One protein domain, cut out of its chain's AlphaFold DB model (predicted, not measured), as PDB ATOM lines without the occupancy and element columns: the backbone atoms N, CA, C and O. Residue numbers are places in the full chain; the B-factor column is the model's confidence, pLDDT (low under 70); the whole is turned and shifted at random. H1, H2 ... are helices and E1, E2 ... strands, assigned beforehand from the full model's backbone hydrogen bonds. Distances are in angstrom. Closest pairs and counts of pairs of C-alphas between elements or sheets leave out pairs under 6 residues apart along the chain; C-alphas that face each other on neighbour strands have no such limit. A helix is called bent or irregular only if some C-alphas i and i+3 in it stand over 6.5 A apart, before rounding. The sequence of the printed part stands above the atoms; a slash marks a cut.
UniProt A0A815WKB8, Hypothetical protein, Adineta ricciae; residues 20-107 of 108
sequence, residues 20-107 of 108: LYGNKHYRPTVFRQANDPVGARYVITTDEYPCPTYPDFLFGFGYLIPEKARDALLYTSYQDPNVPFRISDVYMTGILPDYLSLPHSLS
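This is residues 20 to 107 of the 108 residues of the protein "Hypothetical protein" of Adineta ricciae (UniProt A0A815WKB8). Helix H3 packs on a small, strongly twisted sheet, H2 crosses H3, and a long loop excursion holding little H1 reaches away at the other end. The 88 printed residues, class mixed, run E1 H1 E2 H2 H3 E3; the mixed sheet is ordered E2 E1 E3. It is compact, radius of gyration of the C-alphas 13.2 A, spanning 40 by 32 by 19 A.

Find C-alpha 20 at (97.856, 83.154, 104.063), where E1, residues 20 to 25, begins. Next come H1, residues 39 to 42; E2, residues 57 to 64, which bends by 127 degrees at residue 61; H2, residues 67 to 79, 18.6 A; H3, residues 88 to 99, 15.5 A, only just irregular, C-alphas 92 and 95 being 6.6 A apart; and E3, residues 104 to 106, which ends with C-alpha 106 at (97.453, 83.294, 112.459).

Antiparallel E2 and E1 bring N 59 to O 23, 2.9 A; parallel E1 and E3 bring N 105 to O 20, 2.8 A. H3 is on the sheet, height 9.2 A; its closest C-alpha pair with E2 is Gly 94 and Phe 57, 4.1 A. Residues 73 to 77 of H2 alone touch H3, about perpendicular at 88 degrees, closest C-alphas Leu 73 and Leu 96, 6.2 A. H1 is apart from H2, H3 and E3. Every O i to N i+4 pair is within hydrogen-bond range in H2, 6 of 8 in H3; H1 is too short.

The printed part has no cut; the links E1 to H1 and H1 to E2 are long. Look for pLDDT under 70 at residues 81 to 83 and 106 to 107.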
ATOM      1  N   LEU A  20      97.748  84.598 103.851       94.38
ATOM      2  CA  LEU A  20      97.856  83.154 104.063       94.38
ATOM      3  C   LEU A  20      97.541  82.830 105.530       94.38
ATOM      4  O   LEU A  20      97.945  83.578 106.423       94.38
ATOM      5  N   TYR A  21      96.861  81.712 105.789       93.75
ATOM      6  CA  TYR A  21      96.409  81.335 107.133       93.75
ATOM      7  C   TYR A  21      96.950  79.972 107.568       93.75
ATOM      8  O   TYR A  21      96.802  78.985 106.850       93.75
ATOM      9  N   GLY A  22      97.523  79.893 108.768       93.19
ATOM     10  CA  GLY A  22      98.003  78.636 109.347       93.19
ATOM     11  C   GLY A  22      98.906  78.842 110.563       93.19
ATOM     12  O   GLY A  22      99.010  79.952 111.092       93.19
ATOM     13  N   ASN A  23      99.584  77.771 110.989       93.50
ATOM     14  CA  ASN A  23     100.604  77.853 112.036       93.50
ATOM     15  C   ASN A  23     101.888  78.431 111.458       93.50
ATOM     16  O   ASN A  23     102.361  77.962 110.430       93.50
ATOM     17  N   LYS A  24     102.460  79.428 112.130       93.19
ATOM     18  CA  LYS A  24     103.578  80.214 111.610       93.19
ATOM     19  C   LYS A  24     104.887  79.867 112.315       93.19
ATOM     20  O   LYS A  24     104.960  79.929 113.542       93.19
ATOM     21  N   HIS A  25     105.923  79.550 111.544       93.00
ATOM     22  CA  HIS A  25     107.302  79.553 112.019       93.00
ATOM     23  C   HIS A  25     107.899  80.946 111.813       93.00
ATOM     24  O   HIS A  25     107.880  81.479 110.705       93.00
ATOM     25  N   TYR A  26     108.444  81.527 112.881       92.94
ATOM     26  CA  TYR A  26     109.044  82.859 112.854       92.94
ATOM     27  C   TYR A  26     110.544  82.759 112.602       92.94
ATOM     28  O   TYR A  26     111.262  82.215 113.442       92.94
ATOM     29  N   ARG A  27     110.991  83.268 111.448       91.50
ATOM     30  CA  ARG A  27     112.395  83.308 110.994       91.50
ATOM     31  C   ARG A  27     113.255  82.113 111.438       91.50
ATOM     32  O   ARG A  27     114.289  82.306 112.086       91.50
ATOM     33  N   PRO A  28     112.843  80.871 111.144       93.62
ATOM     34  CA  PRO A  28     113.578  79.708 111.613       93.62
ATOM     35  C   PRO A  28     114.942  79.604 110.925       93.62
ATOM     36  O   PRO A  28     115.103  79.920 109.742       93.62
ATOM     37  N   THR A  29     115.928  79.127 111.680       95.19
ATOM     38  CA  THR A  29     117.274  78.854 111.174       95.19
ATOM     39  C   THR A  29     117.239  77.757 110.118       95.19
ATOM     40  O   THR A  29     116.577  76.730 110.287       95.19
ATOM     41  N   VAL A  30     117.991  77.956 109.039       95.38
ATOM     42  CA  VAL A  30     118.165  76.951 107.992       95.38
ATOM     43  C   VAL A  30     118.960  75.781 108.554       95.38
ATOM     44  O   VAL A  30     120.057  75.953 109.088       95.38
ATOM     45  N   PHE A  31     118.414  74.577 108.427       94.31
ATOM     46  CA  PHE A  31     119.072  73.381 108.927       94.31
ATOM     47  C   PHE A  31     120.233  73.010 108.003       94.31
ATOM     48  O   PHE A  31     120.031  72.741 106.823       94.31
ATOM     49  N   ARG A  32     121.465  73.036 108.522       95.62
ATOM     50  CA  ARG A  32     122.691  72.780 107.735       95.62
ATOM     51  C   ARG A  32     123.272  71.385 107.935       95.62
ATOM     52  O   ARG A  32     124.104  70.951 107.151       95.62
ATOM     53  N   GLN A  33     122.845  70.690 108.982       94.75
ATOM     54  CA  GLN A  33     123.334  69.367 109.354       94.75
ATOM     55  C   GLN A  33     122.256  68.633 110.144       94.75
ATOM     56  O   GLN A  33     121.485  69.277 110.850       94.75
ATOM     57  N   ALA A  34     122.229  67.306 110.058       93.12
ATOM     58  CA  ALA A  34     121.298  66.457 110.790       93.12
ATOM     59  C   ALA A  34     122.020  65.217 111.315       93.12
ATOM     60  O   ALA A  34     122.887  64.677 110.631       93.12
ATOM     61  N   ASN A  35     121.613  64.744 112.493       93.44
ATOM     62  CA  ASN A  35     122.143  63.514 113.092       93.44
ATOM     63  C   ASN A  35     121.181  62.325 112.942       93.44
ATOM     64  O   ASN A  35     121.499  61.220 113.373       93.44
ATOM     65  N   ASP A  36     120.007  62.544 112.346       93.94
ATOM     66  CA  ASP A  36     118.974  61.536 112.150       93.94
ATOM     67  C   ASP A  36     118.419  61.558 110.707       93.94
ATOM     68  O   ASP A  36     118.472  62.591 110.027       93.94
ATOM     69  N   PRO A  37     117.858  60.436 110.216       91.44
ATOM     70  CA  PRO A  37     117.377  60.337 108.837       91.44
ATOM     71  C   PRO A  37     116.184  61.242 108.502       91.44
ATOM     72  O   PRO A  37     115.958  61.539 107.327       91.44
ATOM     73  N   VAL A  38     115.385  61.648 109.495       89.31
ATOM     74  CA  VAL A  38     114.228  62.527 109.272       89.31
ATOM     75  C   VAL A  38     114.717  63.959 109.095       89.31
ATOM     76  O   VAL A  38     114.371  64.595 108.098       89.31
ATOM     77  N   GLY A  39     115.584  64.430 109.992       89.44
ATOM     78  CA  GLY A  39     116.237  65.733 109.904       89.44
ATOM     79  C   GLY A  39     117.055  65.905 108.622       89.44
ATOM     80  O   GLY A  39     117.031  66.979 108.021       89.44
ATOM     81  N   ALA A  40     117.709  64.837 108.146       91.88
ATOM     82  CA  ALA A  40     118.522  64.861 106.927       91.88
ATOM     83  C   ALA A  40     117.739  65.322 105.683       91.88
ATOM     84  O   ALA A  40     118.303  65.959 104.795       91.88
ATOM     85  N   ARG A  41     116.420  65.085 105.640       90.69
ATOM     86  CA  ARG A  41     115.544  65.534 104.542       90.69
ATOM     87  C   ARG A  41     115.455  67.055 104.444       90.69
ATOM     88  O   ARG A  41     115.193  67.574 103.362       90.69
ATOM     89  N   TYR A  42     115.700  67.766 105.539       93.25
ATOM     90  CA  TYR A  42     115.561  69.220 105.639       93.25
ATOM     91  C   TYR A  42     116.903  69.964 105.602       93.25
ATOM     92  O   TYR A  42     116.922  71.180 105.773       93.25
ATOM     93  N   VAL A  43     118.020  69.259 105.382       95.75
ATOM     94  CA  VAL A  43     119.356  69.871 105.318       95.75
ATOM     95  C   VAL A  43     119.550  70.638 104.012       95.75
ATOM     96  O   VAL A  43     119.556  70.035 102.944       95.75
ATOM     97  N   ILE A  44     119.755  71.949 104.083       95.31
ATOM     98  CA  ILE A  44     119.945  72.820 102.916       95.31
ATOM     99  C   ILE A  44     121.376  73.345 102.884       95.31
ATOM    100  O   ILE A  44     121.894  73.833 103.893       95.31
ATOM    101  N   THR A  45     122.027  73.264 101.724       93.94
ATOM    102  CA  THR A  45     123.397  73.766 101.532       93.94
ATOM    103  C   THR A  45     123.408  75.283 101.344       93.94
ATOM    104  O   THR A  45     122.387  75.899 101.036       93.94
ATOM    105  N   THR A  46     124.562  75.919 101.553       94.00
ATOM    106  CA  THR A  46     124.716  77.363 101.309       94.00
ATOM    107  C   THR A  46     124.536  77.709  99.829       94.00
ATOM    108  O   THR A  46     124.010  78.775  99.529       94.00
ATOM    109  N   ASP A  47     124.897  76.795  98.925       92.00
ATOM    110  CA  ASP A  47     124.695  76.962  97.481       92.00
ATOM    111  C   ASP A  47     123.206  76.931  97.108       92.00
ATOM    112  O   ASP A  47     122.773  77.680  96.239       92.00
ATOM    113  N   GLU A  48     122.409  76.088  97.780       91.00
ATOM    114  CA  GLU A  48     120.962  75.995  97.553       91.00
ATOM    115  C   GLU A  48     120.208  77.187  98.166       91.00
ATOM    116  O   GLU A  48     119.273  77.715  97.567       91.00
ATOM    117  N   TYR A  49     120.606  77.627  99.361       92.12
ATOM    118  CA  TYR A  49     120.029  78.802 100.010       92.12
ATOM    119  C   TYR A  49     121.081  79.482 100.899       92.12
ATOM    120  O   TYR A  49     121.425  78.942 101.961       92.12
ATOM    121  N   PRO A  50     121.598  80.661 100.515       93.31
ATOM    122  CA  PRO A  50     122.750  81.267 101.183       93.31
ATOM    123  C   PRO A  50     122.409  81.908 102.534       93.31
ATOM    124  O   PRO A  50     123.278  82.042 103.395       93.31
ATOM    125  N   CYS A  51     121.151  82.289 102.758       93.62
ATOM    126  CA  CYS A  51     120.760  82.984 103.981       93.62
ATOM    127  C   CYS A  51     120.748  82.034 105.198       93.62
ATOM    128  O   CYS A  51     120.402  80.857 105.075       93.62
ATOM    129  N   PRO A  52     121.088  82.514 106.407       96.06
ATOM    130  CA  PRO A  52     121.118  81.678 107.613       96.06
ATOM    131  C   PRO A  52     119.723  81.332 108.154       96.06
ATOM    132  O   PRO A  52     119.577  80.372 108.911       96.06
ATOM    133  N   THR A  53     118.700  82.097 107.773       96.69
ATOM    134  CA  THR A  53     117.310  81.941 108.216       96.69
ATOM    135  C   THR A  53     116.364  81.978 107.026       96.69
ATOM    136  O   THR A  53     116.589  82.729 106.069       96.69
ATOM    137  N   TYR A  54     115.282  81.212 107.107       95.75
ATOM    138  CA  TYR A  54     114.159  81.368 106.189       95.75
ATOM    139  C   TYR A  54     113.353  82.631 106.518       95.75
ATOM    140  O   TYR A  54     113.397  83.098 107.665       95.75
ATOM    141  N   PRO A  55     112.595  83.178 105.549       94.75
ATOM    142  CA  PRO A  55     111.481  84.057 105.873       94.75
ATOM    143  C   PRO A  55     110.463  83.320 106.750       94.75
ATOM    144  O   PRO A  55     110.513  82.098 106.924       94.75
ATOM    145  N   ASP A  56     109.525  84.076 107.308       95.31
ATOM    146  CA  ASP A  56     108.410  83.468 108.012       95.31
ATOM    147  C   ASP A  56     107.594  82.589 107.055       95.31
ATOM    148  O   ASP A  56     107.246  83.034 105.963       95.31
ATOM    149  N   PHE A  57     107.248  81.372 107.473       95.31
ATOM    150  CA  PHE A  57     106.451  80.454 106.659       95.31
ATOM    151  C   PHE A  57     105.425  79.691 107.499       95.31
ATOM    152  O   PHE A  57     105.501  79.663 108.733       95.31
ATOM    153  N   LEU A  58     104.442  79.090 106.831       95.81
ATOM    154  CA  LEU A  58     103.397  78.286 107.453       95.81
ATOM    155  C   LEU A  58     103.753  76.799 107.449       95.81
ATOM    156  O   LEU A  58     104.263  76.286 106.462       95.81
ATOM    157  N   PHE A  59     103.451  76.095 108.538       92.25
ATOM    158  CA  PHE A  59     103.819  74.690 108.723       92.25
ATOM    159  C   PHE A  59     102.718  73.870 109.405       92.25
ATOM    160  O   PHE A  59     101.733  74.402 109.925       92.25
ATOM    161  N   GLY A  60     102.925  72.555 109.461       86.44
ATOM    162  CA  GLY A  60     102.073  71.614 110.183       86.44
ATOM    163  C   GLY A  60     101.159  70.824 109.252       86.44
ATOM    164  O   GLY A  60     101.521  70.528 108.121       86.44
ATOM    165  N   PHE A  61      99.975  70.447 109.743       86.94
ATOM    166  CA  PHE A  61      99.044  69.587 108.999       86.94
ATOM    167  C   PHE A  61      98.405  70.256 107.774       86.94
ATOM    168  O   PHE A  61      97.869  69.560 106.916       86.94
ATOM    169  N   GLY A  62      98.443  71.586 107.688       90.94
ATOM    170  CA  GLY A  62      97.936  72.322 106.538       90.94
ATOM    171  C   GLY A  62      97.842  73.823 106.783       90.94
ATOM    172  O   GLY A  62      97.990  74.309 107.906       90.94
ATOM    173  N   TYR A  63      97.568  74.545 105.703       94.56
ATOM    174  CA  TYR A  63      97.347  75.986 105.663       94.56
ATOM    175  C   TYR A  63      96.253  76.311 104.643       94.56
ATOM    176  O   TYR A  63      95.974  75.527 103.734       94.56
ATOM    177  N   LEU A  64      95.632  77.478 104.793       94.75
ATOM    178  CA  LEU A  64      94.634  78.001 103.867       94.75
ATOM    179  C   LEU A  64      95.246  79.147 103.065       94.75
ATOM    180  O   LEU A  64      95.780  80.106 103.628       94.75
ATOM    181  N   ILE A  65      95.137  79.046 101.745       94.69
ATOM    182  CA  ILE A  65      95.584  80.068 100.800       94.69
ATOM    183  C   ILE A  65      94.349  80.537 100.028       94.69
ATOM    184  O   ILE A  65      93.748  79.732  99.312       94.69
ATOM    185  N   PRO A  66      93.939  81.807 100.171       94.25
ATOM    186  CA  PRO A  66      92.861  82.370  99.374       94.25
ATOM    187  C   PRO A  66      93.171  82.318  97.878       94.25
ATOM    188  O   PRO A  66      94.328  82.362  97.464       94.25
ATOM    189  N   GLU A  67      92.124  82.293  97.058       94.25
ATOM    190  CA  GLU A  67      92.243  82.159  95.606       94.25
ATOM    191  C   GLU A  67      93.180  83.198  94.967       94.25
ATOM    192  O   GLU A  67      94.078  82.834  94.211       94.25
ATOM    193  N   LYS A  68      93.044  84.481  95.326       93.31
ATOM    194  CA  LYS A  68      93.887  85.544  94.756       93.31
ATOM    195  C   LYS A  68      95.355  85.406  95.162       93.31
ATOM    196  O   LYS A  68      96.235  85.601  94.326       93.31
ATOM    197  N   ALA A  69      95.624  85.038  96.417       94.31
ATOM    198  CA  ALA A  69      96.979  84.739  96.873       94.31
ATOM    199  C   ALA A  69      97.561  83.537  96.115       94.31
ATOM    200  O   ALA A  69      98.678  83.622  95.613       94.31
ATOM    201  N   ARG A  70      96.793  82.449  95.964       95.06
ATOM    202  CA  ARG A  70      97.195  81.259  95.198       95.06
ATOM    203  C   ARG A  70      97.598  81.633  93.774       95.06
ATOM    204  O   ARG A  70      98.663  81.219  93.327       95.06
ATOM    205  N   ASP A  71      96.775  82.409  93.077       94.75
ATOM    206  CA  ASP A  71      97.034  82.775  91.683       94.75
ATOM    207  C   ASP A  71      98.289  83.644  91.545       94.75
ATOM    208  O   ASP A  71      99.101  83.415  90.648       94.75
ATOM    209  N   ALA A  72      98.501  84.584  92.472       91.81
ATOM    210  CA  ALA A  72      99.718  85.393  92.518       91.81
ATOM    211  C   ALA A  72     100.973  84.538  92.779       91.81
ATOM    212  O   ALA A  72     101.992  84.718  92.108       91.81
ATOM    213  N   LEU A  73     100.895  83.584  93.713       92.50
ATOM    214  CA  LEU A  73     101.987  82.655  94.016       92.50
ATOM    215  C   LEU A  73     102.307  81.760  92.815       92.50
ATOM    216  O   LEU A  73     103.474  81.628  92.456       92.50
ATOM    217  N   LEU A  74     101.285  81.201  92.158       92.06
ATOM    218  CA  LEU A  74     101.457  80.380  90.960       92.06
ATOM    219  C   LEU A  74     102.112  81.180  89.838       92.06
ATOM    220  O   LEU A  74     103.139  80.755  89.316       92.06
ATOM    221  N   TYR A  75     101.568  82.355  89.510       91.56
ATOM    222  CA  TYR A  75     102.146  83.228  88.492       91.56
ATOM    223  C   TYR A  75     103.620  83.529  88.787       91.56
ATOM    224  O   TYR A  75     104.466  83.340  87.919       91.56
ATOM    225  N   THR A  76     103.940  83.903  90.027       89.38
ATOM    226  CA  THR A  76     105.317  84.215  90.444       89.38
ATOM    227  C   THR A  76     106.230  82.997  90.327       89.38
ATOM    228  O   THR A  76     107.324  83.107  89.778       89.38
ATOM    229  N   SER A  77     105.763  81.819  90.752       89.88
ATOM    230  CA  SER A  77     106.528  80.572  90.641       89.88
ATOM    231  C   SER A  77     106.857  80.194  89.194       89.88
ATOM    232  O   SER A  77     107.927  79.664  88.943       89.88
ATOM    233  N   TYR A  78     105.990  80.510  88.226       88.69
ATOM    234  CA  TYR A  78     106.251  80.248  86.806       88.69
ATOM    235  C   TYR A  78     107.191  81.264  86.145       88.69
ATOM    236  O   TYR A  78     107.662  81.010  85.037       88.69
ATOM    237  N   GLN A  79     107.414  82.423  86.768       85.12
ATOM    238  CA  GLN A  79     108.259  83.491  86.223       85.12
ATOM    239  C   GLN A  79     109.675  83.500  86.809       85.12
ATOM    240  O   GLN A  79     110.569  84.091  86.206       85.12
ATOM    241  N   ASP A  80     109.899  82.872  87.963       76.12
ATOM    242  CA  ASP A  80     111.243  82.738  88.524       76.12
ATOM    243  C   ASP A  80     112.041  81.711  87.689       76.12
ATOM    244  O   ASP A  80     111.549  80.620  87.434       76.12
ATOM    245  N   PRO A  81     113.247  82.014  87.188       61.41
ATOM    246  CA  PRO A  81     114.069  81.022  86.495       61.41
ATOM    247  C   PRO A  81     114.769  80.039  87.452       61.41
ATOM    248  O   PRO A  81     115.333  79.049  86.988       61.41
ATOM    249  N   ASN A  82     114.741  80.280  88.769       65.75
ATOM    250  CA  ASN A  82     115.453  79.489  89.781       65.75
ATOM    251  C   ASN A  82     114.548  78.484  90.530       65.75
ATOM    252  O   ASN A  82     114.845  78.082  91.655       65.75
ATOM    253  N   VAL A  83     113.430  78.076  89.920       66.25
ATOM    254  CA  VAL A  83     112.452  77.126  90.490       66.25
ATOM    255  C   VAL A  83     112.802  75.655  90.251       66.25
ATOM    256  O   VAL A  83     113.287  75.328  89.165       66.25
ATOM    257  N   PRO A  84     112.388  74.736  91.160       76.31
ATOM    258  CA  PRO A  84     111.794  74.977  92.489       76.31
ATOM    259  C   PRO A  84     112.738  74.729  93.681       76.31
ATOM    260  O   PRO A  84     113.527  73.785  93.681       76.31
ATOM    261  N   PHE A  85     112.576  75.524  94.754       88.75
ATOM    262  CA  PHE A  85     113.163  75.233  96.070       88.75
ATOM    263  C   PHE A  85     112.459  74.024  96.698       88.75
ATOM    264  O   PHE A  85     111.230  73.954  96.746       88.75
ATOM    265  N   ARG A  86     113.230  73.049  97.186       90.06
ATOM    266  CA  ARG A  86     112.706  71.697  97.453       90.06
ATOM    267  C   ARG A  86     111.880  71.547  98.734       90.06
ATOM    268  O   ARG A  86     111.223  70.523  98.909       90.06
ATOM    269  N   ILE A  87     111.916  72.519  99.648       92.50
ATOM    270  CA  ILE A  87     111.075  72.503 100.853       92.50
ATOM    271  C   ILE A  87     109.795  73.285 100.554       92.50
ATOM    272  O   ILE A  87     109.786  74.514 100.616       92.50
ATOM    273  N   SER A  88     108.721  72.565 100.220       91.75
ATOM    274  CA  SER A  88     107.468  73.138  99.700       91.75
ATOM    275  C   SER A  88     106.870  74.217 100.594       91.75
ATOM    276  O   SER A  88     106.492  75.271 100.095       91.75
ATOM    277  N   ASP A  89     106.817  73.985 101.904       93.94
ATOM    278  CA  ASP A  89     106.207  74.920 102.853       93.94
ATOM    279  C   ASP A  89     107.004  76.222 102.936       93.94
ATOM    280  O   ASP A  89     106.435  77.310 102.846       93.94
ATOM    281  N   VAL A  90     108.334  76.114 102.998       94.56
ATOM    282  CA  VAL A  90     109.245  77.264 102.966       94.56
ATOM    283  C   VAL A  90     109.111  78.019 101.647       94.56
ATOM    284  O   VAL A  90     109.081  79.245 101.646       94.56
ATOM    285  N   TYR A  91     109.012  77.309 100.523       93.88
ATOM    286  CA  TYR A  91     108.918  77.933  99.210       93.88
ATOM    287  C   TYR A  91     107.575  78.650  99.004       93.88
ATOM    288  O   TYR A  91     107.535  79.866  98.811       93.88
ATOM    289  N   MET A  92     106.472  77.903  99.102       93.25
ATOM    290  CA  MET A  92     105.122  78.367  98.772       93.25
ATOM    291  C   MET A  92     104.553  79.333  99.800       93.25
ATOM    292  O   MET A  92     103.774  80.215  99.444       93.25
ATOM    293  N   THR A  93     104.911  79.159 101.073       95.44
ATOM    294  CA  THR A  93     104.354  79.969 102.159       95.44
ATOM    295  C   THR A  93     105.389  80.856 102.833       95.44
ATOM    296  O   THR A  93     105.007  81.597 103.721       95.44
ATOM    297  N   GLY A  94     106.656  80.837 102.418       94.81
ATOM    298  CA  GLY A  94     107.695  81.731 102.935       94.81
ATOM    299  C   GLY A  94     108.306  82.605 101.851       94.81
ATOM    300  O   GLY A  94     108.011  83.790 101.780       94.81
ATOM    301  N   ILE A  95     109.131  82.008 100.990       93.31
ATOM    302  CA  ILE A  95     109.925  82.709  99.969       93.31
ATOM    303  C   ILE A  95     109.029  83.488  98.998       93.31
ATOM    304  O   ILE A  95     109.211  84.692  98.831       93.31
ATOM    305  N   LEU A  96     108.038  82.832  98.385       92.31
ATOM    306  CA  LEU A  96     107.159  83.495  97.419       92.31
ATOM    307  C   LEU A  96     106.283  84.597  98.055       92.31
ATOM    308  O   LEU A  96     106.235  85.699  97.502       92.31
ATOM    309  N   PRO A  97     105.616  84.371  99.206       93.56
ATOM    310  CA  PRO A  97     104.923  85.436  99.929       93.56
ATOM    311  C   PRO A  97     105.820  86.607 100.316       93.56
ATOM    312  O   PRO A  97     105.370  87.743 100.207       93.56
ATOM    313  N   ASP A  98     107.062  86.359 100.741       92.25
ATOM    314  CA  ASP A  98     108.007  87.414 101.124       92.25
ATOM    315  C   ASP A  98     108.347  88.309  99.922       92.25
ATOM    316  O   ASP A  98     108.202  89.530 100.003       92.25
ATOM    317  N   TYR A  99     108.643  87.712  98.759       88.94
ATOM    318  CA  TYR A  99     108.850  88.450  97.504       88.94
ATOM    319  C   TYR A  99     107.645  89.310  97.104       88.94
ATOM    320  O   TYR A  99     107.806  90.424  96.607       88.94
ATOM    321  N   LEU A 100     106.434  88.805  97.335       88.81
ATOM    322  CA  LEU A 100     105.182  89.490  97.016       88.81
ATOM    323  C   LEU A 100     104.672  90.398  98.148       88.81
ATOM    324  O   LEU A 100     103.631  91.038  97.988       88.81
ATOM    325  N   SER A 101     105.373  90.453  99.284       90.62
ATOM    326  CA  SER A 101     104.928  91.144 100.504       90.62
ATOM    327  C   SER A 101     103.523  90.724 100.970       90.62
ATOM    328  O   SER A 101     102.733  91.551 101.437       90.62
ATOM    329  N   LEU A 102     103.185  89.438 100.831       87.88
ATOM    330  CA  LEU A 102     101.906  88.901 101.292       87.88
ATOM    331  C   LEU A 102     101.928  88.664 102.808       87.88
ATOM    332  O   LEU A 102     102.899  88.125 103.340       87.88
ATOM    333  N   PRO A 103     100.851  89.021 103.527       87.69
ATOM    334  CA  PRO A 103     100.789  88.818 104.963       87.69
ATOM    335  C   PRO A 103     100.473  87.360 105.329       87.69
ATOM    336  O   PRO A 103      99.639  86.705 104.703       87.69
ATOM    337  N   HIS A 104     101.046  86.888 106.437       86.88
ATOM    338  CA  HIS A 104     100.566  85.702 107.152       86.88
ATOM    339  C   HIS A 104      99.667  86.119 108.304       86.88
ATOM    340  O   HIS A 104     100.086  86.885 109.176       86.88
ATOM    341  N   SER A 105      98.460  85.572 108.349       81.25
ATOM    342  CA  SER A 105      97.575  85.683 109.502       81.25
ATOM    343  C   SER A 105      97.587  84.373 110.281       81.25
ATOM    344  O   SER A 105      97.511  83.288 109.711       81.25
ATOM    345  N   LEU A 106      97.634  84.466 111.606       69.06
ATOM    346  CA  LEU A 106      97.453  83.294 112.459       69.06
ATOM    347  C   LEU A 106      96.016  82.786 112.309       69.06
ATOM    348  O   LEU A 106      95.074  83.587 112.319       69.06
ATOM    349  N   SER A 107      95.842  81.469 112.166       56.56
ATOM    350  CA  SER A 107      94.528  80.865 112.380       56.56
ATOM    351  C   SER A 107      94.201  80.988 113.868       56.56
ATOM    352  O   SER A 107      94.990  80.542 114.701       56.56
TER     353      SER A 107